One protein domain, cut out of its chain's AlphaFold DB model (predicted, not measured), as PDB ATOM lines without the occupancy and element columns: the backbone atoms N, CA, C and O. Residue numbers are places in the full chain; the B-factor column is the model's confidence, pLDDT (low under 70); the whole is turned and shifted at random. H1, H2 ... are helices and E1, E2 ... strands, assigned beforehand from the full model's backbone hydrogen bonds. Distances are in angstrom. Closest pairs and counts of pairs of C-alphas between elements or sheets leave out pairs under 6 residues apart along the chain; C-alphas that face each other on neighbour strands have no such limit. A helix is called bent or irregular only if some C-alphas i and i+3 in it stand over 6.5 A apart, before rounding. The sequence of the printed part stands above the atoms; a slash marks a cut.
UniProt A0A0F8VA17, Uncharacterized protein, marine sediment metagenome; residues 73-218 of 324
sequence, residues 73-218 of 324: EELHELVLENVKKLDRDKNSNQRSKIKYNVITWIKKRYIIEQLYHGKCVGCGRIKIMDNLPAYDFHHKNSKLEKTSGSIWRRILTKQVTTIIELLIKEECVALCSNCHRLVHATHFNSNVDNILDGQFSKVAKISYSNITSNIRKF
ATOM      1  N   GLU A  73     106.819  99.839  95.766       60.53
ATOM      2  CA  GLU A  73     105.491  99.445  95.345       60.53
ATOM      3  C   GLU A  73     104.730 100.577  94.643       60.53
ATOM      4  O   GLU A  73     104.120 100.313  93.615       60.53
ATOM      5  N   GLU A  74     104.786 101.816  95.131       66.81
ATOM      6  CA  GLU A  74     104.089 102.969  94.532       66.81
ATOM      7  C   GLU A  74     104.680 103.326  93.176       66.81
ATOM      8  O   GLU A  74     103.953 103.482  92.199       66.81
ATOM      9  N   LEU A  75     106.010 103.349  93.087       68.81
ATOM     10  CA  LEU A  75     106.697 103.555  91.822       68.81
ATOM     11  C   LEU A  75     106.372 102.425  90.836       68.81
ATOM     12  O   LEU A  75     106.137 102.674  89.657       68.81
ATOM     13  N   HIS A  76     106.296 101.175  91.307       71.44
ATOM     14  CA  HIS A  76     105.872 100.056  90.468       71.44
ATOM     15  C   HIS A  76     104.437 100.213  89.959       71.44
ATOM     16  O   HIS A  76     104.194  99.964  88.776       71.44
ATOM     17  N   GLU A  77     103.498 100.601  90.825       72.56
ATOM     18  CA  GLU A  77     102.098 100.817  90.449       72.56
ATOM     19  C   GLU A  77     101.957 101.995  89.484       72.56
ATOM     20  O   GLU A  77     101.292 101.850  88.462       72.56
ATOM     21  N   LEU A  78     102.664 103.104  89.711       76.94
ATOM     22  CA  LEU A  78     102.679 104.255  88.807       76.94
ATOM     23  C   LEU A  78     103.193 103.867  87.416       76.94
ATOM     24  O   LEU A  78     102.614 104.243  86.394       76.94
ATOM     25  N   VAL A  79     104.264 103.070  87.354       78.38
ATOM     26  CA  VAL A  79     104.772 102.532  86.087       78.38
ATOM     27  C   VAL A  79     103.729 101.631  85.433       78.38
ATOM     28  O   VAL A  79     103.496 101.742  84.233       78.38
ATOM     29  N   LEU A  80     103.079 100.746  86.192       74.69
ATOM     30  CA  LEU A  80     102.029  99.876  85.662       74.69
ATOM     31  C   LEU A  80     100.827 100.666  85.141       74.69
ATOM     32  O   LEU A  80     100.291 100.317  84.090       74.69
ATOM     33  N   GLU A  81     100.406 101.708  85.846       78.88
ATOM     34  CA  GLU A  81      99.282 102.555  85.467       78.88
ATOM     35  C   GLU A  81      99.584 103.317  84.174       78.88
ATOM     36  O   GLU A  81      98.802 103.253  83.225       78.88
ATOM     37  N   ASN A  82     100.760 103.942  84.078       78.25
ATOM     38  CA  ASN A  82     101.183 104.631  82.861       78.25
ATOM     39  C   ASN A  82     101.360 103.662  81.684       78.25
ATOM     40  O   ASN A  82     100.917 103.947  80.575       78.25
ATOM     41  N   VAL A  83     101.908 102.463  81.913       79.44
ATOM     42  CA  VAL A  83     102.010 101.430  80.867       79.44
ATOM     43  C   VAL A  83     100.633 100.950  80.398       79.44
ATOM     44  O   VAL A  83     100.467 100.678  79.211       79.44
ATOM     45  N   LYS A  84      99.637 100.853  81.292       77.31
ATOM     46  CA  LYS A  84      98.250 100.524  80.920       77.31
ATOM     47  C   LYS A  84      97.599 101.639  80.096       77.31
ATOM     48  O   LYS A  84      96.853 101.324  79.172       77.31
ATOM     49  N   LYS A  85      97.880 102.909  80.417       80.31
ATOM     50  CA  LYS A  85      97.378 104.089  79.688       80.31
ATOM     51  C   LYS A  85      97.981 104.211  78.285       80.31
ATOM     52  O   LYS A  85      97.274 104.589  77.364       80.31
ATOM     53  N   LEU A  86      99.251 103.835  78.117       74.75
ATOM     54  CA  LEU A  86     100.010 103.998  76.868       74.75
ATOM     55  C   LEU A  86      99.545 103.134  75.679       74.75
ATOM     56  O   LEU A  86     100.132 103.280  74.609       74.75
ATOM     57  N   ASP A  87      98.593 102.212  75.865       65.88
ATOM     58  CA  ASP A  87      97.681 101.688  74.828       65.88
ATOM     59  C   ASP A  87      96.951 100.434  75.326       65.88
ATOM     60  O   ASP A  87      97.584  99.437  75.719       65.88
ATOM     61  N   ARG A  88      95.619 100.405  75.198       70.88
ATOM     62  CA  ARG A  88      94.849  99.158  75.373       70.88
ATOM     63  C   ARG A  88      95.157  98.134  74.274       70.88
ATOM     64  O   ARG A  88      95.063  96.936  74.549       70.88
ATOM     65  N   ASP A  89      95.660  98.599  73.134       78.94
ATOM     66  CA  ASP A  89      95.828  97.804  71.915       78.94
ATOM     67  C   ASP A  89      97.215  97.156  71.786       78.94
ATOM     68  O   ASP A  89      97.433  96.259  70.972       78.94
ATOM     69  N   LYS A  90      98.173  97.545  72.638       78.25
ATOM     70  CA  LYS A  90      99.504  96.922  72.663       78.25
ATOM     71  C   LYS A  90      99.444  95.509  73.226       78.25
ATOM     72  O   LYS A  90      98.857  95.255  74.283       78.25
ATOM     73  N   ASN A  91     100.150  94.595  72.562       86.38
ATOM     74  CA  ASN A  91     100.246  93.210  73.008       86.38
ATOM     75  C   ASN A  91     101.016  93.083  74.343       86.38
ATOM     76  O   ASN A  91     101.769  93.971  74.767       86.38
ATOM     77  N   SER A  92     100.834  91.951  75.025       84.94
ATOM     78  CA  SER A  92     101.458  91.663  76.327       84.94
ATOM     79  C   SER A  92     102.992  91.769  76.306       84.94
ATOM     80  O   SER A  92     103.596  92.231  77.281       84.94
ATOM     81  N   ASN A  93     103.625  91.416  75.183       87.50
ATOM     82  CA  ASN A  93     105.076  91.496  74.998       87.50
ATOM     83  C   ASN A  93     105.571  92.949  74.970       87.50
ATOM     84  O   ASN A  93     106.543  93.286  75.650       87.50
ATOM     85  N   GLN A  94     104.888  93.833  74.241       86.88
ATOM     86  CA  GLN A  94     105.211  95.259  74.187       86.88
ATOM     87  C   GLN A  94     105.072  95.910  75.563       86.88
ATOM     88  O   GLN A  94     105.985  96.610  75.999       86.88
ATOM     89  N   ARG A  95     103.988  95.618  76.293       82.56
ATOM     90  CA  ARG A  95     103.802  96.111  77.670       82.56
ATOM     91  C   ARG A  95     104.931  95.665  78.595       82.56
ATOM     92  O   ARG A  95     105.462  96.472  79.356       82.56
ATOM     93  N   SER A  96     105.341  94.403  78.490       84.75
ATOM     94  CA  SER A  96     106.452  93.855  79.277       84.75
ATOM     95  C   SER A  96     107.780  94.541  78.947       84.75
ATOM     96  O   SER A  96     108.538  94.881  79.854       84.75
ATOM     97  N   LYS A  97     108.032  94.825  77.663       88.44
ATOM     98  CA  LYS A  97     109.218  95.561  77.203       88.44
ATOM     99  C   LYS A  97     109.240  97.000  77.720       88.44
ATOM    100  O   LYS A  97     110.274  97.447  78.206       88.44
ATOM    101  N   ILE A  98     108.114  97.715  77.660       86.25
ATOM    102  CA  ILE A  98     108.017  99.081  78.198       86.25
ATOM    103  C   ILE A  98     108.262  99.056  79.707       86.25
ATOM    104  O   ILE A  98     109.121  99.784  80.194       86.25
ATOM    105  N   LYS A  99     107.587  98.160  80.438       85.75
ATOM    106  CA  LYS A  99     107.781  97.985  81.884       85.75
ATOM    107  C   LYS A  99     109.250  97.751  82.238       85.75
ATOM    108  O   LYS A  99     109.777  98.381  83.149       85.75
ATOM    109  N   TYR A 100     109.917  96.860  81.510       89.31
ATOM    110  CA  TYR A 100     111.338  96.588  81.691       89.31
ATOM    111  C   TYR A 100     112.210  97.826  81.442       89.31
ATOM    112  O   TYR A 100     113.079  98.147  82.256       89.31
ATOM    113  N   ASN A 101     111.950  98.565  80.363       88.75
ATOM    114  CA  ASN A 101     112.685  99.788  80.049       88.75
ATOM    115  C   ASN A 101     112.511 100.849  81.143       88.75
ATOM    116  O   ASN A 101     113.488 101.457  81.559       88.75
ATOM    117  N   VAL A 102     111.299 101.024  81.667       86.75
ATOM    118  CA  VAL A 102     111.049 101.996  82.738       86.75
ATOM    119  C   VAL A 102     111.733 101.578  84.043       86.75
ATOM    120  O   VAL A 102     112.393 102.393  84.680       86.75
ATOM    121  N   ILE A 103     111.672 100.296  84.415       88.38
ATOM    122  CA  ILE A 103     112.380  99.779  85.600       88.38
ATOM    123  C   ILE A 103     113.894  99.989  85.478       88.38
ATOM    124  O   ILE A 103     114.542 100.431  86.423       88.38
ATOM    125  N   THR A 104     114.472  99.671  84.320       91.25
ATOM    126  CA  THR A 104     115.911  99.863  84.083       91.25
ATOM    127  C   THR A 104     116.295 101.343  84.083       91.25
ATOM    128  O   THR A 104     117.350 101.685  84.612       91.25
ATOM    129  N   TRP A 105     115.429 102.222  83.572       90.56
ATOM    130  CA  TRP A 105     115.587 103.676  83.636       90.56
ATOM    131  C   TRP A 105     115.615 104.177  85.086       90.56
ATOM    132  O   TRP A 105     116.576 104.832  85.480       90.56
ATOM    133  N   ILE A 106     114.638 103.776  85.907       89.44
ATOM    134  CA  ILE A 106     114.566 104.121  87.337       89.44
ATOM    135  C   ILE A 106     115.834 103.681  88.070       89.44
ATOM    136  O   ILE A 106     116.450 104.482  88.768       89.44
ATOM    137  N   LYS A 107     116.260 102.423  87.878       93.06
ATOM    138  CA  LYS A 107     117.488 101.908  88.501       93.06
ATOM    139  C   LYS A 107     118.698 102.747  88.116       93.06
ATOM    140  O   LYS A 107     119.472 103.131  88.984       93.06
ATOM    141  N   LYS A 108     118.862 103.021  86.817       94.31
ATOM    142  CA  LYS A 108     119.994 103.799  86.306       94.31
ATOM    143  C   LYS A 108     120.026 105.190  86.927       94.31
ATOM    144  O   LYS A 108     121.088 105.619  87.364       94.31
ATOM    145  N   ARG A 109     118.868 105.859  86.975       92.75
ATOM    146  CA  ARG A 109     118.720 107.185  87.574       92.75
ATOM    147  C   ARG A 109     119.156 107.177  89.030       92.75
ATOM    148  O   ARG A 109     120.111 107.862  89.377       92.75
ATOM    149  N   TYR A 110     118.520 106.319  89.820       92.56
ATOM    150  CA  TYR A 110     118.781 106.205  91.246       92.56
ATOM    151  C   TYR A 110     120.259 105.935  91.541       92.56
ATOM    152  O   TYR A 110     120.882 106.637  92.326       92.56
ATOM    153  N   ILE A 111     120.864 104.966  90.850       94.31
ATOM    154  CA  ILE A 111     122.283 104.638  91.029       94.31
ATOM    155  C   ILE A 111     123.166 105.854  90.760       94.31
ATOM    156  O   ILE A 111     124.141 106.065  91.478       94.31
ATOM    157  N   ILE A 112     122.855 106.646  89.730       94.75
ATOM    158  CA  ILE A 112     123.692 107.790  89.389       94.75
ATOM    159  C   ILE A 112     123.514 108.948  90.378       94.75
ATOM    160  O   ILE A 112     124.489 109.625  90.705       94.75
ATOM    161  N   GLU A 113     122.298 109.160  90.875       93.00
ATOM    162  CA  GLU A 113     122.016 110.110  91.956       93.00
ATOM    163  C   GLU A 113     122.805 109.748  93.219       93.00
ATOM    164  O   GLU A 113     123.534 110.594  93.736       93.00
ATOM    165  N   GLN A 114     122.747 108.480  93.640       92.69
ATOM    166  CA  GLN A 114     123.398 108.014  94.867       92.69
ATOM    167  C   GLN A 114     124.929 107.969  94.760       92.69
ATOM    168  O   GLN A 114     125.624 108.410  95.670       92.69
ATOM    169  N   LEU A 115     125.479 107.451  93.654       94.69
ATOM    170  CA  LEU A 115     126.929 107.259  93.531       94.69
ATOM    171  C   LEU A 115     127.680 108.464  92.966       94.69
ATOM    172  O   LEU A 115     128.851 108.635  93.290       94.69
ATOM    173  N   TYR A 116     127.057 109.271  92.103       95.38
ATOM    174  CA  TYR A 116     127.746 110.345  91.368       95.38
ATOM    175  C   TYR A 116     127.044 111.702  91.511       95.38
ATOM    176  O   TYR A 116     127.230 112.588  90.674       95.38
ATOM    177  N   HIS A 117     126.218 111.870  92.548       94.12
ATOM    178  CA  HIS A 117     125.496 113.113  92.847       94.12
ATOM    179  C   HIS A 117     124.654 113.628  91.672       94.12
ATOM    180  O   HIS A 117     124.532 114.837  91.457       94.12
ATOM    181  N   GLY A 118     124.134 112.709  90.852       93.31
ATOM    182  CA  GLY A 118     123.282 113.038  89.711       93.31
ATOM    183  C   GLY A 118     123.991 113.812  88.595       93.31
ATOM    184  O   GLY A 118     123.315 114.427  87.770       93.31
ATOM    185  N   LYS A 119     125.331 113.825  88.551       96.00
ATOM    186  CA  LYS A 119     126.120 114.617  87.595       96.00
ATOM    187  C   LYS A 119     127.109 113.761  86.813       96.00
ATOM    188  O   LYS A 119     127.519 112.684  87.233       96.00
ATOM    189  N   CYS A 120     127.499 114.251  85.637       97.69
ATOM    190  CA  CYS A 120     128.598 113.658  84.876       97.69
ATOM    191  C   CYS A 120     129.915 113.850  85.638       97.69
ATOM    192  O   CYS A 120     130.309 114.988  85.883       97.69
ATOM    193  N   VAL A 121     130.632 112.765  85.939       98.25
ATOM    194  CA  VAL A 121     131.934 112.829  86.628       98.25
ATOM    195  C   VAL A 121     132.983 113.568  85.791       98.25
ATOM    196  O   VAL A 121     133.833 114.262  86.335       98.25
ATOM    197  N   GLY A 122     132.916 113.454  84.462       97.94
ATOM    198  CA  GLY A 122     133.870 114.086  83.553       97.94
ATOM    199  C   GLY A 122     133.760 115.611  83.544       97.94
ATOM    200  O   GLY A 122     134.716 116.302  83.881       97.94
ATOM    201  N   CYS A 123     132.603 116.149  83.148       97.50
ATOM    202  CA  CYS A 123     132.433 117.596  82.987       97.50
ATOM    203  C   CYS A 123     131.764 118.303  84.171       97.50
ATOM    204  O   CYS A 123     131.861 119.522  84.250       97.50
ATOM    205  N   GLY A 124     131.027 117.598  85.035       96.25
ATOM    206  CA  GLY A 124     130.250 118.184  86.136       96.25
ATOM    207  C   GLY A 124     129.046 119.048  85.725       96.25
ATOM    208  O   GLY A 124     128.273 119.450  86.590       96.25
ATOM    209  N   ARG A 125     128.878 119.334  84.425       94.38
ATOM    210  CA  ARG A 125     127.871 120.273  83.895       94.38
ATOM    211  C   ARG A 125     126.517 119.625  83.643       94.38
ATOM    212  O   ARG A 125     125.494 120.199  83.983       94.38
ATOM    213  N   ILE A 126     126.519 118.438  83.037       94.75
ATOM    214  CA  ILE A 126     125.282 117.720  82.720       94.75
ATOM    215  C   ILE A 126     124.740 117.099  84.003       94.75
ATOM    216  O   ILE A 126     125.500 116.443  84.734       94.75
ATOM    217  N   LYS A 127     123.445 117.315  84.251       93.25
ATOM    218  CA  LYS A 127     122.678 116.670  85.310       93.25
ATOM    219  C   LYS A 127     121.799 115.571  84.724       93.25
ATOM    220  O   LYS A 127     121.374 115.607  83.571       93.25
ATOM    221  N   ILE A 128     121.506 114.592  85.562       89.06
ATOM    222  CA  ILE A 128     120.715 113.425  85.194       89.06
ATOM    223  C   ILE A 128     119.243 113.742  84.932       89.06
ATOM    224  O   ILE A 128     118.622 113.091  84.092       89.06
ATOM    225  N   MET A 129     118.726 114.760  85.621       84.12
ATOM    226  CA  MET A 129     117.352 115.248  85.492       84.12
ATOM    227  C   MET A 129     117.053 115.718  84.074       84.12
ATOM    228  O   MET A 129     115.970 115.466  83.557       84.12
ATOM    229  N   ASP A 130     118.051 116.318  83.427       85.69
ATOM    230  CA  ASP A 130     117.885 116.923  82.113       85.69
ATOM    231  C   ASP A 130     117.982 115.873  80.998       85.69
ATOM    232  O   ASP A 130     117.368 116.019  79.942       85.69
ATOM    233  N   ASN A 131     118.795 114.819  81.186       85.31
ATOM    234  CA  ASN A 131     119.104 113.880  80.104       85.31
ATOM    235  C   ASN A 131     119.683 112.521  80.559       85.31
ATOM    236  O   ASN A 131     120.805 112.159  80.196       85.31
ATOM    237  N   LEU A 132     118.923 111.714  81.312       85.00
ATOM    238  CA  LEU A 132     119.357 110.359  81.706       85.00
ATOM    239  C   LEU A 132     119.824 109.460  80.535       85.00
ATOM    240  O   LEU A 132     120.813 108.732  80.705       85.00
ATOM    241  N   PRO A 133     119.161 109.446  79.355       88.62
ATOM    242  CA  PRO A 133     119.600 108.615  78.235       88.62
ATOM    243  C   PRO A 133     121.025 108.918  77.771       88.62
ATOM    244  O   PRO A 133     121.683 108.019  77.254       88.62
ATOM    245  N   ALA A 134     121.510 110.143  77.993       88.00
ATOM    246  CA  ALA A 134     122.855 110.560  77.637       88.00
ATOM    247  C   ALA A 134     123.932 110.115  78.634       88.00
ATOM    248  O   ALA A 134     125.054 110.578  78.505       88.00
ATOM    249  N   TYR A 135     123.651 109.275  79.633       95.25
ATOM    250  CA  TYR A 135     124.689 108.772  80.542       95.25
ATOM    251  C   TYR A 135     125.190 107.388  80.146       95.25
ATOM    252  O   TYR A 135     124.396 106.506  79.841       95.25
ATOM    253  N   ASP A 136     126.489 107.155  80.264       95.75
ATOM    254  CA  ASP A 136     127.146 105.863  80.083       95.75
ATOM    255  C   ASP A 136     128.105 105.599  81.251       95.75
ATOM    256  O   ASP A 136     128.623 106.528  81.874       95.75
ATOM    257  N   PHE A 137     128.324 104.324  81.573       96.38
ATOM    258  CA  PHE A 137     129.287 103.918  82.597       96.38
ATOM    259  C   PHE A 137     130.628 103.601  81.945       96.38
ATOM    260  O   PHE A 137     130.679 102.812  81.002       96.38
ATOM    261  N   HIS A 138     131.688 104.203  82.475       95.69
ATOM    262  CA  HIS A 138     133.048 104.125  81.961       95.69
ATOM    263  C   HIS A 138     133.986 103.533  83.012       95.69
ATOM    264  O   HIS A 138     134.032 104.028  84.138       95.69
ATOM    265  N   HIS A 139     134.758 102.508  82.655       95.38
ATOM    266  CA  HIS A 139     135.796 101.953  83.525       95.38
ATOM    267  C   HIS A 139     136.970 102.924  83.646       95.38
ATOM    268  O   HIS A 139     137.632 103.227  82.656       95.38
ATOM    269  N   LYS A 140     137.287 103.368  84.865       94.25
ATOM    270  CA  LYS A 140     138.460 104.222  85.125       94.25
ATOM    271  C   LYS A 140     139.779 103.521  84.784       94.25
ATOM    272  O   LYS A 140     140.740 104.172  84.375       94.25
ATOM    273  N   ASN A 141     139.830 102.203  84.966       90.56
ATOM    274  CA  ASN A 141     140.996 101.377  84.690       90.56
ATOM    275  C   ASN A 141     140.679 100.374  83.575       90.56
ATOM    276  O   ASN A 141     139.977  99.388  83.799       90.56
ATOM    277  N   SER A 142     141.250 100.591  82.390       84.44
ATOM    278  CA  SER A 142     141.054  99.723  81.221       84.44
ATOM    279  C   SER A 142     141.502  98.276  81.448       84.44
ATOM    280  O   SER A 142     141.002  97.370  80.796       84.44
ATOM    281  N   LYS A 143     142.394  98.012  82.415       84.62
ATOM    282  CA  LYS A 143     142.820  96.640  82.754       84.62
ATOM    283  C   LYS A 143     141.738  95.834  83.481       84.62
ATOM    284  O   LYS A 143     141.833  94.610  83.545       84.62
ATOM    285  N   LEU A 144     140.740  96.503  84.066       77.44
ATOM    286  CA  LEU A 144     139.613  95.850  84.740       77.44
ATOM    287  C   LEU A 144     138.514  95.426  83.758       77.44
ATOM    288  O   LEU A 144     137.652  94.623  84.122       77.44
ATOM    289  N   GLU A 145     138.565  95.904  82.513       65.75
ATOM    290  CA  GLU A 145     137.630  95.546  81.451       65.75
ATOM    291  C   GLU A 145     137.889  94.103  80.983       65.75
ATOM    292  O   GLU A 145     138.607  93.835  80.025       65.75
ATOM    293  N   LYS A 146     137.332  93.127  81.711       63.19
ATOM    294  CA  LYS A 146     137.478  91.694  81.389       63.19
ATOM    295  C   LYS A 146     136.370  91.149  80.489       63.19
ATOM    296  O   LYS A 146     136.462  90.015  80.029       63.19
ATOM    297  N   THR A 147     135.309  91.917  80.257       70.44
ATOM    298  CA  THR A 147     134.153  91.484  79.464       70.44
ATOM    299  C   THR A 147     133.904  92.463  78.337       70.44
ATOM    300  O   THR A 147     133.725  93.646  78.604       70.44
ATOM    301  N   SER A 148     133.839  91.968  77.105       73.50
ATOM    302  CA  SER A 148     133.499  92.786  75.946       73.50
ATOM    303  C   SER A 148     132.086  93.379  76.075       73.50
ATOM    304  O   SER A 148     131.114  92.681  76.378       73.50
ATOM    305  N   GLY A 149     131.968  94.684  75.817       81.56
ATOM    306  CA  GLY A 149     130.692  95.391  75.687       81.56
ATOM    307  C   GLY A 149     130.300  96.285  76.869       81.56
ATOM    308  O   GLY A 149     130.992  96.401  77.873       81.56
ATOM    309  N   SER A 150     129.145  96.947  76.736       86.12
ATOM    310  CA  SER A 150     128.644  97.902  77.734       86.12
ATOM    311  C   SER A 150     128.379  97.225  79.081       86.12
ATOM    312  O   SER A 150     127.497  96.364  79.189       86.12
ATOM    313  N   ILE A 151     129.069  97.687  80.128       91.31
ATOM    314  CA  ILE A 151     128.854  97.227  81.504       91.31
ATOM    315  C   ILE A 151     127.383  97.329  81.922       91.31
ATOM    316  O   ILE A 151     126.849  96.408  82.541       91.31
ATOM    317  N   TRP A 152     126.691  98.396  81.508       93.56
ATOM    318  CA  TRP A 152     125.286  98.598  81.849       93.56
ATOM    319  C   TRP A 152     124.411  97.438  81.375       93.56
ATOM    320  O   TRP A 152     123.595  96.916  82.135       93.56
ATOM    321  N   ARG A 153     124.627  96.977  80.136       91.62
ATOM    322  CA  ARG A 153     123.873  95.860  79.553       91.62
ATOM    323  C   ARG A 153     124.049  94.568  80.356       91.62
ATOM    324  O   ARG A 153     123.091  93.811  80.477       91.62
ATOM    325  N   ARG A 154     125.234  94.342  80.933       92.38
ATOM    326  CA  ARG A 154     125.543  93.161  81.755       92.38
ATOM    327  C   ARG A 154     124.886  93.200  83.137       92.38
ATOM    328  O   ARG A 154     124.555  92.147  83.682       92.38
ATOM    329  N   ILE A 155     124.721  94.385  83.726       94.25
ATOM    330  CA  ILE A 155     124.327  94.518  85.140       94.25
ATOM    331  C   ILE A 155     122.872  94.954  85.350       94.25
ATOM    332  O   ILE A 155     122.339  94.714  86.427       94.25
ATOM    333  N   LEU A 156     122.197  95.531  84.350       94.19
ATOM    334  CA  LEU A 156     120.881  96.179  84.521       94.19
ATOM    335  C   LEU A 156     119.757  95.269  85.063       94.19
ATOM    336  O   LEU A 156     118.773  95.763  85.620       94.19
ATOM    337  N   THR A 157     119.869  93.944  84.915       92.50
ATOM    338  CA  THR A 157     118.878  92.983  85.437       92.50
ATOM    339  C   THR A 157     119.066  92.665  86.923       92.50
ATOM    340  O   THR A 157     118.147  92.134  87.546       92.50
ATOM    341  N   LYS A 158     120.220  93.002  87.512       93.94
ATOM    342  CA  LYS A 158     120.565  92.696  88.908       93.94
ATOM    343  C   LYS A 158     119.819  93.607  89.896       93.94
ATOM    344  O   LYS A 158     119.169  94.580  89.503       93.94
ATOM    345  N   GLN A 159     119.874  93.268  91.186       92.69
ATOM    346  CA  GLN A 159     119.381  94.136  92.267       92.69
ATOM    347  C   GLN A 159     120.246  95.396  92.365       92.69
ATOM    348  O   GLN A 159     121.423  95.348  92.014       92.69
ATOM    349  N   VAL A 160     119.674  96.517  92.817       93.31
ATOM    350  CA  VAL A 160     120.377  97.813  92.814       93.31
ATOM    351  C   VAL A 160     121.643  97.767  93.669       93.31
ATOM    352  O   VAL A 160     122.689  98.226  93.214       93.31
ATOM    353  N   THR A 161     121.584  97.124  94.837       92.81
ATOM    354  CA  THR A 161     122.747  96.917  95.717       92.81
ATOM    355  C   THR A 161     123.880  96.185  94.998       92.81
ATOM    356  O   THR A 161     124.999  96.681  94.935       92.81
ATOM    357  N   THR A 162     123.574  95.066  94.336       94.19
ATOM    358  CA  THR A 162     124.556  94.305  93.549       94.19
ATOM    359  C   THR A 162     125.117  95.112  92.378       94.19
ATOM    360  O   THR A 162     126.284  94.962  92.026       94.19
ATOM    361  N   ILE A 163     124.299  95.950  91.730       95.44
ATOM    362  CA  ILE A 163     124.784  96.820  90.652       95.44
ATOM    363  C   ILE A 163     125.822  97.804  91.200       95.44
ATOM    364  O   ILE A 163     126.884  97.953  90.604       95.44
ATOM    365  N   ILE A 164     125.531  98.441  92.333       95.19
ATOM    366  CA  ILE A 164     126.434  99.398  92.981       95.19
ATOM    367  C   ILE A 164     127.743  98.731  93.399       95.19
ATOM    368  O   ILE A 164     128.808  99.242  93.060       95.19
ATOM    369  N   GLU A 165     127.677  97.566  94.047       94.12
ATOM    370  CA  GLU A 165     128.862  96.781  94.416       94.12
ATOM    371  C   GLU A 165     129.753  96.496  93.199       94.12
ATOM    372  O   GLU A 165     130.971  96.659  93.267       94.12
ATOM    373  N   LEU A 166     129.154  96.111  92.065       94.31
ATOM    374  CA  LEU A 166     129.887  95.861  90.822       94.31
ATOM    375  C   LEU A 166     130.507  97.137  90.243       94.31
ATOM    376  O   LEU A 166     131.655  97.095  89.810       94.31
ATOM    377  N   LEU A 167     129.784  98.261  90.248       95.19
ATOM    378  CA  LEU A 167     130.300  99.539  89.748       95.19
ATOM    379  C   LEU A 167     131.475 100.048  90.591       95.19
ATOM    380  O   LEU A 167     132.467 100.501  90.023       95.19
ATOM    381  N   ILE A 168     131.393  99.928  91.919       94.81
ATOM    382  CA  ILE A 168     132.483 100.290  92.835       94.81
ATOM    383  C   ILE A 168     133.683  99.367  92.608       94.81
ATOM    384  O   ILE A 168     134.801  99.838  92.412       94.81
ATOM    385  N   LYS A 169     133.449  98.048  92.581       93.31
ATOM    386  CA  LYS A 169     134.495  97.032  92.401       93.31
ATOM    387  C   LYS A 169     135.241  97.174  91.074       93.31
ATOM    388  O   LYS A 169     136.442  96.930  91.024       93.31
ATOM    389  N   GLU A 170     134.535  97.515  90.000       94.00
ATOM    390  CA  GLU A 170     135.111  97.702  88.663       94.00
ATOM    391  C   GLU A 170     135.556  99.154  88.397       94.00
ATOM    392  O   GLU A 170     135.894  99.491  87.264       94.00
ATOM    393  N   GLU A 171     135.553 100.017  89.419       95.25
ATOM    394  CA  GLU A 171     135.933 101.433  89.334       95.25
ATOM    395  C   GLU A 171     135.233 102.196  88.193       95.25
ATOM    396  O   GLU A 171     135.851 102.941  87.426       95.25
ATOM    397  N   CYS A 172     133.925 101.990  88.048       96.25
ATOM    398  CA  CYS A 172     133.132 102.610  86.993       96.25
ATOM    399  C   CYS A 172     132.633 104.001  87.383       96.25
ATOM    400  O   CYS A 172     132.102 104.203  88.468       96.25
ATOM    401  N   VAL A 173     132.725 104.957  86.461       97.31
ATOM    402  CA  VAL A 173     132.198 106.317  86.628       97.31
ATOM    403  C   VAL A 173     131.057 106.584  85.655       97.31
ATOM    404  O   VAL A 173     131.055 106.073  84.536       97.31
ATOM    405  N   ALA A 174     130.084 107.402  86.058       97.56
ATOM    406  CA  ALA A 174     129.020 107.851  85.165       97.56
ATOM    407  C   ALA A 174     129.460 109.093  84.370       97.56
ATOM    408  O   ALA A 174     129.767 110.143  84.940       97.56
ATOM    409  N   LEU A 175     129.463 108.988  83.042       97.62
ATOM    410  CA  LEU A 175     129.799 110.069  82.118       97.62
ATOM    411  C   LEU A 175     128.607 110.399  81.232       97.62
ATOM    412  O   LEU A 175     127.858 109.508  80.852       97.62
ATOM    413  N   CYS A 176     128.462 111.661  80.831       97.31
ATOM    414  CA  CYS A 176     127.595 111.969  79.701       97.31
ATOM    415  C   CYS A 176     128.217 111.423  78.401       97.31
ATOM    416  O   CYS A 176     129.442 111.305  78.298       97.31
ATOM    417  N   SER A 177     127.406 111.143  77.382       95.62
ATOM    418  CA  SER A 177     127.842 110.495  76.144       95.62
ATOM    419  C   SER A 177     128.905 111.312  75.409       95.62
ATOM    420  O   SER A 177     129.762 110.730  74.754       95.62
ATOM    421  N   ASN A 178     128.914 112.641  75.560       96.19
ATOM    422  CA  ASN A 178     129.957 113.497  74.989       96.19
ATOM    423  C   ASN A 178     131.309 113.287  75.684       96.19
ATOM    424  O   ASN A 178     132.308 113.048  75.011       96.19
ATOM    425  N   CYS A 179     131.343 113.312  77.022       97.88
ATOM    426  CA  CYS A 179     132.561 113.002  77.776       97.88
ATOM    427  C   CYS A 179     133.022 111.568  77.518       97.88
ATOM    428  O   CYS A 179     134.207 111.342  77.307       97.88
ATOM    429  N   HIS A 180     132.090 110.614  77.490       96.94
ATOM    430  CA  HIS A 180     132.389 109.212  77.226       96.94
ATOM    431  C   HIS A 180     133.035 109.019  75.844       96.94
ATOM    432  O   HIS A 180     134.116 108.443  75.745       96.94
ATOM    433  N   ARG A 181     132.434 109.578  74.782       96.25
ATOM    434  CA  ARG A 181     133.002 109.544  73.423       96.25
ATOM    435  C   ARG A 181     134.371 110.209  73.356       96.25
ATOM    436  O   ARG A 181     135.273 109.634  72.762       96.25
ATOM    437  N   LEU A 182     134.538 111.380  73.974       96.81
ATOM    438  CA  LEU A 182     135.810 112.105  73.958       96.81
ATOM    439  C   LEU A 182     136.932 111.308  74.638       96.81
ATOM    440  O   LEU A 182     138.048 111.276  74.128       96.81
ATOM    441  N   VAL A 183     136.641 110.617  75.745       96.62
ATOM    442  CA  VAL A 183     137.622 109.752  76.424       96.62
ATOM    443  C   VAL A 183     138.050 108.577  75.541       96.62
ATOM    444  O   VAL A 183     139.227 108.224  75.520       96.62
ATOM    445  N   HIS A 184     137.128 108.015  74.759       95.00
ATOM    446  CA  HIS A 184     137.430 106.929  73.822       95.00
ATOM    447  C   HIS A 184     137.995 107.396  72.468       95.00
ATOM    448  O   HIS A 184     138.463 106.569  71.688       95.00
ATOM    449  N   ALA A 185     138.003 108.701  72.179       96.62
ATOM    450  CA  ALA A 185     138.491 109.265  70.922       96.62
ATOM    451  C   ALA A 185     140.029 109.379  70.889       96.62
ATOM    452  O   ALA A 185     140.586 110.453  70.673       96.62
ATOM    453  N   THR A 186     140.734 108.265  71.100       96.00
ATOM    454  CA  THR A 186     142.203 108.209  71.225       96.00
ATOM    455  C   THR A 186     142.928 108.848  70.041       96.00
ATOM    456  O   THR A 186     143.810 109.675  70.243       96.00
ATOM    457  N   HIS A 187     142.519 108.540  68.807       97.75
ATOM    458  CA  HIS A 187     143.123 109.115  67.602       97.75
ATOM    459  C   HIS A 187     142.943 110.630  67.509       97.75
ATOM    460  O   HIS A 187     143.893 111.325  67.156       97.75
ATOM    461  N   PHE A 188     141.755 111.137  67.851       97.31
ATOM    462  CA  PHE A 188     141.494 112.574  67.894       97.31
ATOM    463  C   PHE A 188     142.373 113.244  68.950       97.31
ATOM    464  O   PHE A 188     143.080 114.195  68.641       97.31
ATOM    465  N   ASN A 189     142.405 112.697  70.170       95.94
ATOM    466  CA  ASN A 189     143.175 113.269  71.275       95.94
ATOM    467  C   ASN A 189     144.684 113.305  70.977       95.94
ATOM    468  O   ASN A 189     145.346 114.282  71.322       95.94
ATOM    469  N   SER A 190     145.221 112.282  70.304       97.38
ATOM    470  CA  SER A 190     146.636 112.233  69.907       97.38
ATOM    471  C   SER A 190     146.988 113.153  68.735       97.38
ATOM    472  O   SER A 190     148.157 113.479  68.566       97.38
ATOM    473  N   ASN A 191     146.011 113.563  67.922       97.94
ATOM    474  CA  ASN A 191     146.225 114.366  66.711       97.94
ATOM    475  C   ASN A 191     145.507 115.719  66.762       97.94
ATOM    476  O   ASN A 191     145.306 116.346  65.729       97.94
ATOM    477  N   VAL A 192     145.102 116.177  67.945       97.62
ATOM    478  CA  VAL A 192     144.231 117.352  68.078       97.62
ATOM    479  C   VAL A 192     144.849 118.625  67.488       97.62
ATOM    480  O   VAL A 192     144.120 119.415  66.904       97.62
ATOM    481  N   ASP A 193     146.177 118.782  67.549       97.88
ATOM    482  CA  ASP A 193     146.892 119.912  66.929       97.88
ATOM    483  C   ASP A 193     146.910 119.861  65.399       97.88
ATOM    484  O   ASP A 193     147.034 120.896  64.761       97.88
ATOM    485  N   ASN A 194     146.797 118.665  64.815       97.69
ATOM    486  CA  ASN A 194     146.757 118.476  63.364       97.69
ATOM    487  C   ASN A 194     145.329 118.597  62.813       97.69
ATOM    488  O   ASN A 194     145.140 118.723  61.608       97.69
ATOM    489  N   ILE A 195     144.322 118.462  63.683       97.62
ATOM    490  CA  ILE A 195     142.900 118.475  63.320       97.62
ATOM    491  C   ILE A 195     142.286 119.858  63.562       97.62
ATOM    492  O   ILE A 195     141.400 120.267  62.815       97.62
ATOM    493  N   LEU A 196     142.703 120.547  64.627       97.25
ATOM    494  CA  LEU A 196     142.155 121.832  65.050       97.25
ATOM    495  C   LEU A 196     143.257 122.884  65.147       97.25
ATOM    496  O   LEU A 196     144.285 122.655  65.779       97.25
ATOM    497  N   ASP A 197     142.976 124.084  64.648       96.25
ATOM    498  CA  ASP A 197     143.947 125.175  64.658       96.25
ATOM    499  C   ASP A 197     143.853 126.067  65.904       96.25
ATOM    500  O   ASP A 197     142.784 126.312  66.483       96.25
ATOM    501  N   GLY A 198     145.015 126.592  66.304       95.19
ATOM    502  CA  GLY A 198     145.156 127.699  67.248       95.19
ATOM    503  C   GLY A 198     144.418 127.499  68.576       95.19
ATOM    504  O   GLY A 198     144.755 126.634  69.389       95.19
ATOM    505  N   GLN A 199     143.435 128.361  68.835       96.94
ATOM    506  CA  GLN A 199     142.687 128.371  70.094       96.94
ATOM    507  C   GLN A 199     141.815 127.123  70.298       96.94
ATOM    508  O   GLN A 199     141.655 126.674  71.433       96.94
ATOM    509  N   PHE A 200     141.296 126.519  69.225       96.06
ATOM    510  CA  PHE A 200     140.386 125.379  69.333       96.06
ATOM    511  C   PHE A 200     141.103 124.115  69.812       96.06
ATOM    512  O   PHE A 200     140.583 123.428  70.695       96.06
ATOM    513  N   SER A 201     142.326 123.853  69.326       97.38
ATOM    514  CA  SER A 201     143.155 122.755  69.852       97.38
ATOM    515  C   SER A 201     143.430 122.936  71.350       97.38
ATOM    516  O   SER A 201     143.235 122.008  72.141       97.38
ATOM    517  N   LYS A 202     143.797 124.153  71.780       97.44
ATOM    518  CA  LYS A 202     144.049 124.455  73.201       97.44
ATOM    519  C   LYS A 202     142.822 124.166  74.068       97.44
ATOM    520  O   LYS A 202     142.942 123.478  75.083       97.44
ATOM    521  N   VAL A 203     141.641 124.635  73.659       96.19
ATOM    522  CA  VAL A 203     140.380 124.395  74.383       96.19
ATOM    523  C   VAL A 203     140.052 122.901  74.444       96.19
ATOM    524  O   VAL A 203     139.701 122.398  75.516       96.19
ATOM    525  N   ALA A 204     140.208 122.171  73.337       95.94
ATOM    526  CA  ALA A 204     139.961 120.732  73.290       95.94
ATOM    527  C   ALA A 204     140.893 119.958  74.240       95.94
ATOM    528  O   ALA A 204     140.421 119.138  75.032       95.94
ATOM    529  N   LYS A 205     142.195 120.276  74.238       97.19
ATOM    530  CA  LYS A 205     143.187 119.691  75.157       97.19
ATOM    531  C   LYS A 205     142.864 119.965  76.620       97.19
ATOM    532  O   LYS A 205     142.910 119.044  77.434       97.19
ATOM    533  N   ILE A 206     142.520 121.209  76.957       97.19
ATOM    534  CA  ILE A 206     142.137 121.592  78.322       97.19
ATOM    535  C   ILE A 206     140.888 120.817  78.751       97.19
ATOM    536  O   ILE A 206     140.866 120.239  79.835       97.19
ATOM    537  N   SER A 207     139.870 120.749  77.889       96.19
ATOM    538  CA  SER A 207     138.637 120.002  78.153       96.19
ATOM    539  C   SER A 207     138.918 118.518  78.418       96.19
ATOM    540  O   SER A 207     138.498 117.980  79.445       96.19
ATOM    541  N   TYR A 208     139.700 117.871  77.548       97.62
ATOM    542  CA  TYR A 208     140.099 116.473  77.708       97.62
ATOM    543  C   TYR A 208     140.922 116.240  78.987       97.62
ATOM    544  O   TYR A 208     140.645 115.306  79.745       97.62
ATOM    545  N   SER A 209     141.889 117.113  79.277       97.56
ATOM    546  CA  SER A 209     142.708 117.037  80.493       97.56
ATOM    547  C   SER A 209     141.863 117.184  81.761       97.56
ATOM    548  O   SER A 209     141.985 116.391  82.693       97.56
ATOM    549  N   ASN A 210     140.918 118.126  81.776       98.19
ATOM    550  CA  ASN A 210     139.993 118.305  82.893       98.19
ATOM    551  C   ASN A 210     139.105 117.072  83.098       98.19
ATOM    552  O   ASN A 210     138.999 116.579  84.219       98.19
ATOM    553  N   ILE A 211     138.519 116.528  82.025       98.19
ATOM    554  CA  ILE A 211     137.676 115.325  82.093       98.19
ATOM    555  C   ILE A 211     138.467 114.136  82.647       98.19
ATOM    556  O   ILE A 211     138.020 113.485  83.590       98.19
ATOM    557  N   THR A 212     139.654 113.866  82.104       97.50
ATOM    558  CA  THR A 212     140.499 112.746  82.552       97.50
ATOM    559  C   THR A 212     140.994 112.928  83.988       97.50
ATOM    560  O   THR A 212     141.002 111.971  84.765       97.50
ATOM    561  N   SER A 213     141.341 114.157  84.379       97.81
ATOM    562  CA  SER A 213     141.710 114.515  85.753       97.81
ATOM    563  C   SER A 213     140.555 114.272  86.726       97.81
ATOM    564  O   SER A 213     140.756 113.638  87.762       97.81
ATOM    565  N   ASN A 214     139.335 114.688  86.375       98.38
ATOM    566  CA  ASN A 214     138.145 114.479  87.200       98.38
ATOM    567  C   ASN A 214     137.822 112.990  87.364       98.38
ATOM    568  O   ASN A 214     137.642 112.528  88.489       98.38
ATOM    569  N   ILE A 215     137.849 112.215  86.271       97.75
ATOM    570  CA  ILE A 215     137.673 110.753  86.310       97.75
ATOM    571  C   ILE A 215     138.716 110.107  87.230       97.75
ATOM    572  O   ILE A 215     138.385 109.263  88.062       97.75
ATOM    573  N   ARG A 216     139.986 110.524  87.128       97.38
ATOM    574  CA  ARG A 216     141.068 109.975  87.954       97.38
ATOM    575  C   ARG A 216     140.888 110.300  89.438       97.38
ATOM    576  O   ARG A 216     141.147 109.436  90.279       97.38
ATOM    577  N   LYS A 217     140.479 111.529  89.750       97.56
ATOM    578  CA  LYS A 217     140.310 112.038  91.120       97.56
ATOM    579  C   LYS A 217     139.027 111.562  91.790       97.56
ATOM    580  O   LYS A 217     138.954 111.618  93.015       97.56
ATOM    581  N   PHE A 218     138.044 111.104  91.018       97.69
ATOM    582  CA  PHE A 218     136.783 110.617  91.556       97.69
ATOM    583  C   PHE A 218     137.007 109.473  92.554       97.69
ATOM    584  O   PHE A 218     137.782 108.541  92.302       97.69
TER     585      PHE A 218
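AT A GLANCE: This is residues 73 to 218 of the 324 residues of an uncharacterized protein of marine sediment metagenome (UniProt A0A0F8VA17). A small ribbon of two antiparallel strands, E1 and E2, is in the middle of two long helical arms, with the short helices H3, H4, H5 and H6 gathered round it. H2 comes in from one end of the longest axis, where H1 folds back on it as a helical hairpin, and packs near the ribbon with residues 108 to 116; H9 comes in from the other end, where H8 packs on it, and reaches the ribbon with residues 211 to 216. The printed part has 146 residues with nine named helices and two named strands, in the order H1, H2, H3, E1, H4, H5, E2, H6, H7, H8, H9, and the class is mostly helix. It is loose and elongated, with a radius of gyration of the C-alphas of 18.4 A and spans of 58 by 32 by 27 A.

HOW THE PARTS SIT: H1, residues 73 to 85, and H2, residues 92 to 116, form a helical hairpin at a steep tilt of 42 degrees, opposite ways. They touch with residues 79 to 84 of H1 and 95 to 102 of H2 alone; their closest C-alphas are those of Val 83 and Arg 95, 6.5 A. H2 is the hub, touching three helices. H3, residues 128 to 134, touches H2, with the C-alphas of Arg 109 and Leu 132 closest at 6.7 A. H3 is irregular: C-alphas 130 and 133 are 9.3 A apart. E1, residues 135 to 139, is the antiparallel neighbour of E2, residues 172 to 176, at 145 degrees between their directions; N 136 and O 175 are within hydrogen-bond range at 2.8 A, as are N 138 and O 173 at 2.9 A. The closest C-alphas of H2 and E2 are those of Ile 112 and Ala 174, 6.8 A. The closest C-alphas of E1 and H4, residues 151 to 155, are those of Phe 137 and Trp 152, 6.7 A. H5, residues 160 to 169, touches H2 at a steep tilt of 50 degrees, the same way, closest at the C-alphas of Lys 107 and Val 160, 6.6 A. H6, residues 177 to 184, and H9, residues 198 to 217, touch about perpendicular at 88 degrees, closest at the C-alphas of Cys 179 and Ile 211, 7.1 A. H7, residues 186 to 190, is close to H9 but not clearly touching, with the C-alphas of Asn 189 and Lys 205 closest at 7.5 A. H8, residues 192 to 195, touches H9, closest at the C-alphas of Asp 193 and Ser 201, 5.5 A. H2 and H9 are apart. Every O i to N i+4 pair is within hydrogen-bond range in H1, H2, H4, H5, H6 and H7; in H9 it is 15 of 16, in H3 1 of 3, with 2 of 4 O i to N i+3 pairs, and H8 is too short for an i+4 pair.

IN THESE COORDINATES: H1 begins at C-alpha 73 (105.491, 99.445, 95.345) and is 18.2 A long. H2 is the longest helix by residues, 35.6 A. E1 measures 13.4 A, from C-alpha 135 (124.689, 108.772, 80.542), and E2 13.1 A. H5 measures 14.1 A and H6 10.5 A, while H3, H4, H7 and H8 are shorter. H9, 29.0 A, ends at C-alpha 217 (140.310, 112.038, 91.120).

THE WHOLE: The two C-alphas farthest apart are those of Arg 88 and Gly 198, 58.4 A. Residues 88 to 93 stand free, of which 92 and 93 belong to H2. The printed part has no cut. The links from H2 to H3 and from E1 to H4 are long, with 11 residues each. The mean pLDDT of the printed part is 90.5; residues 73 to 75, 87, 145 and 146 are under 70.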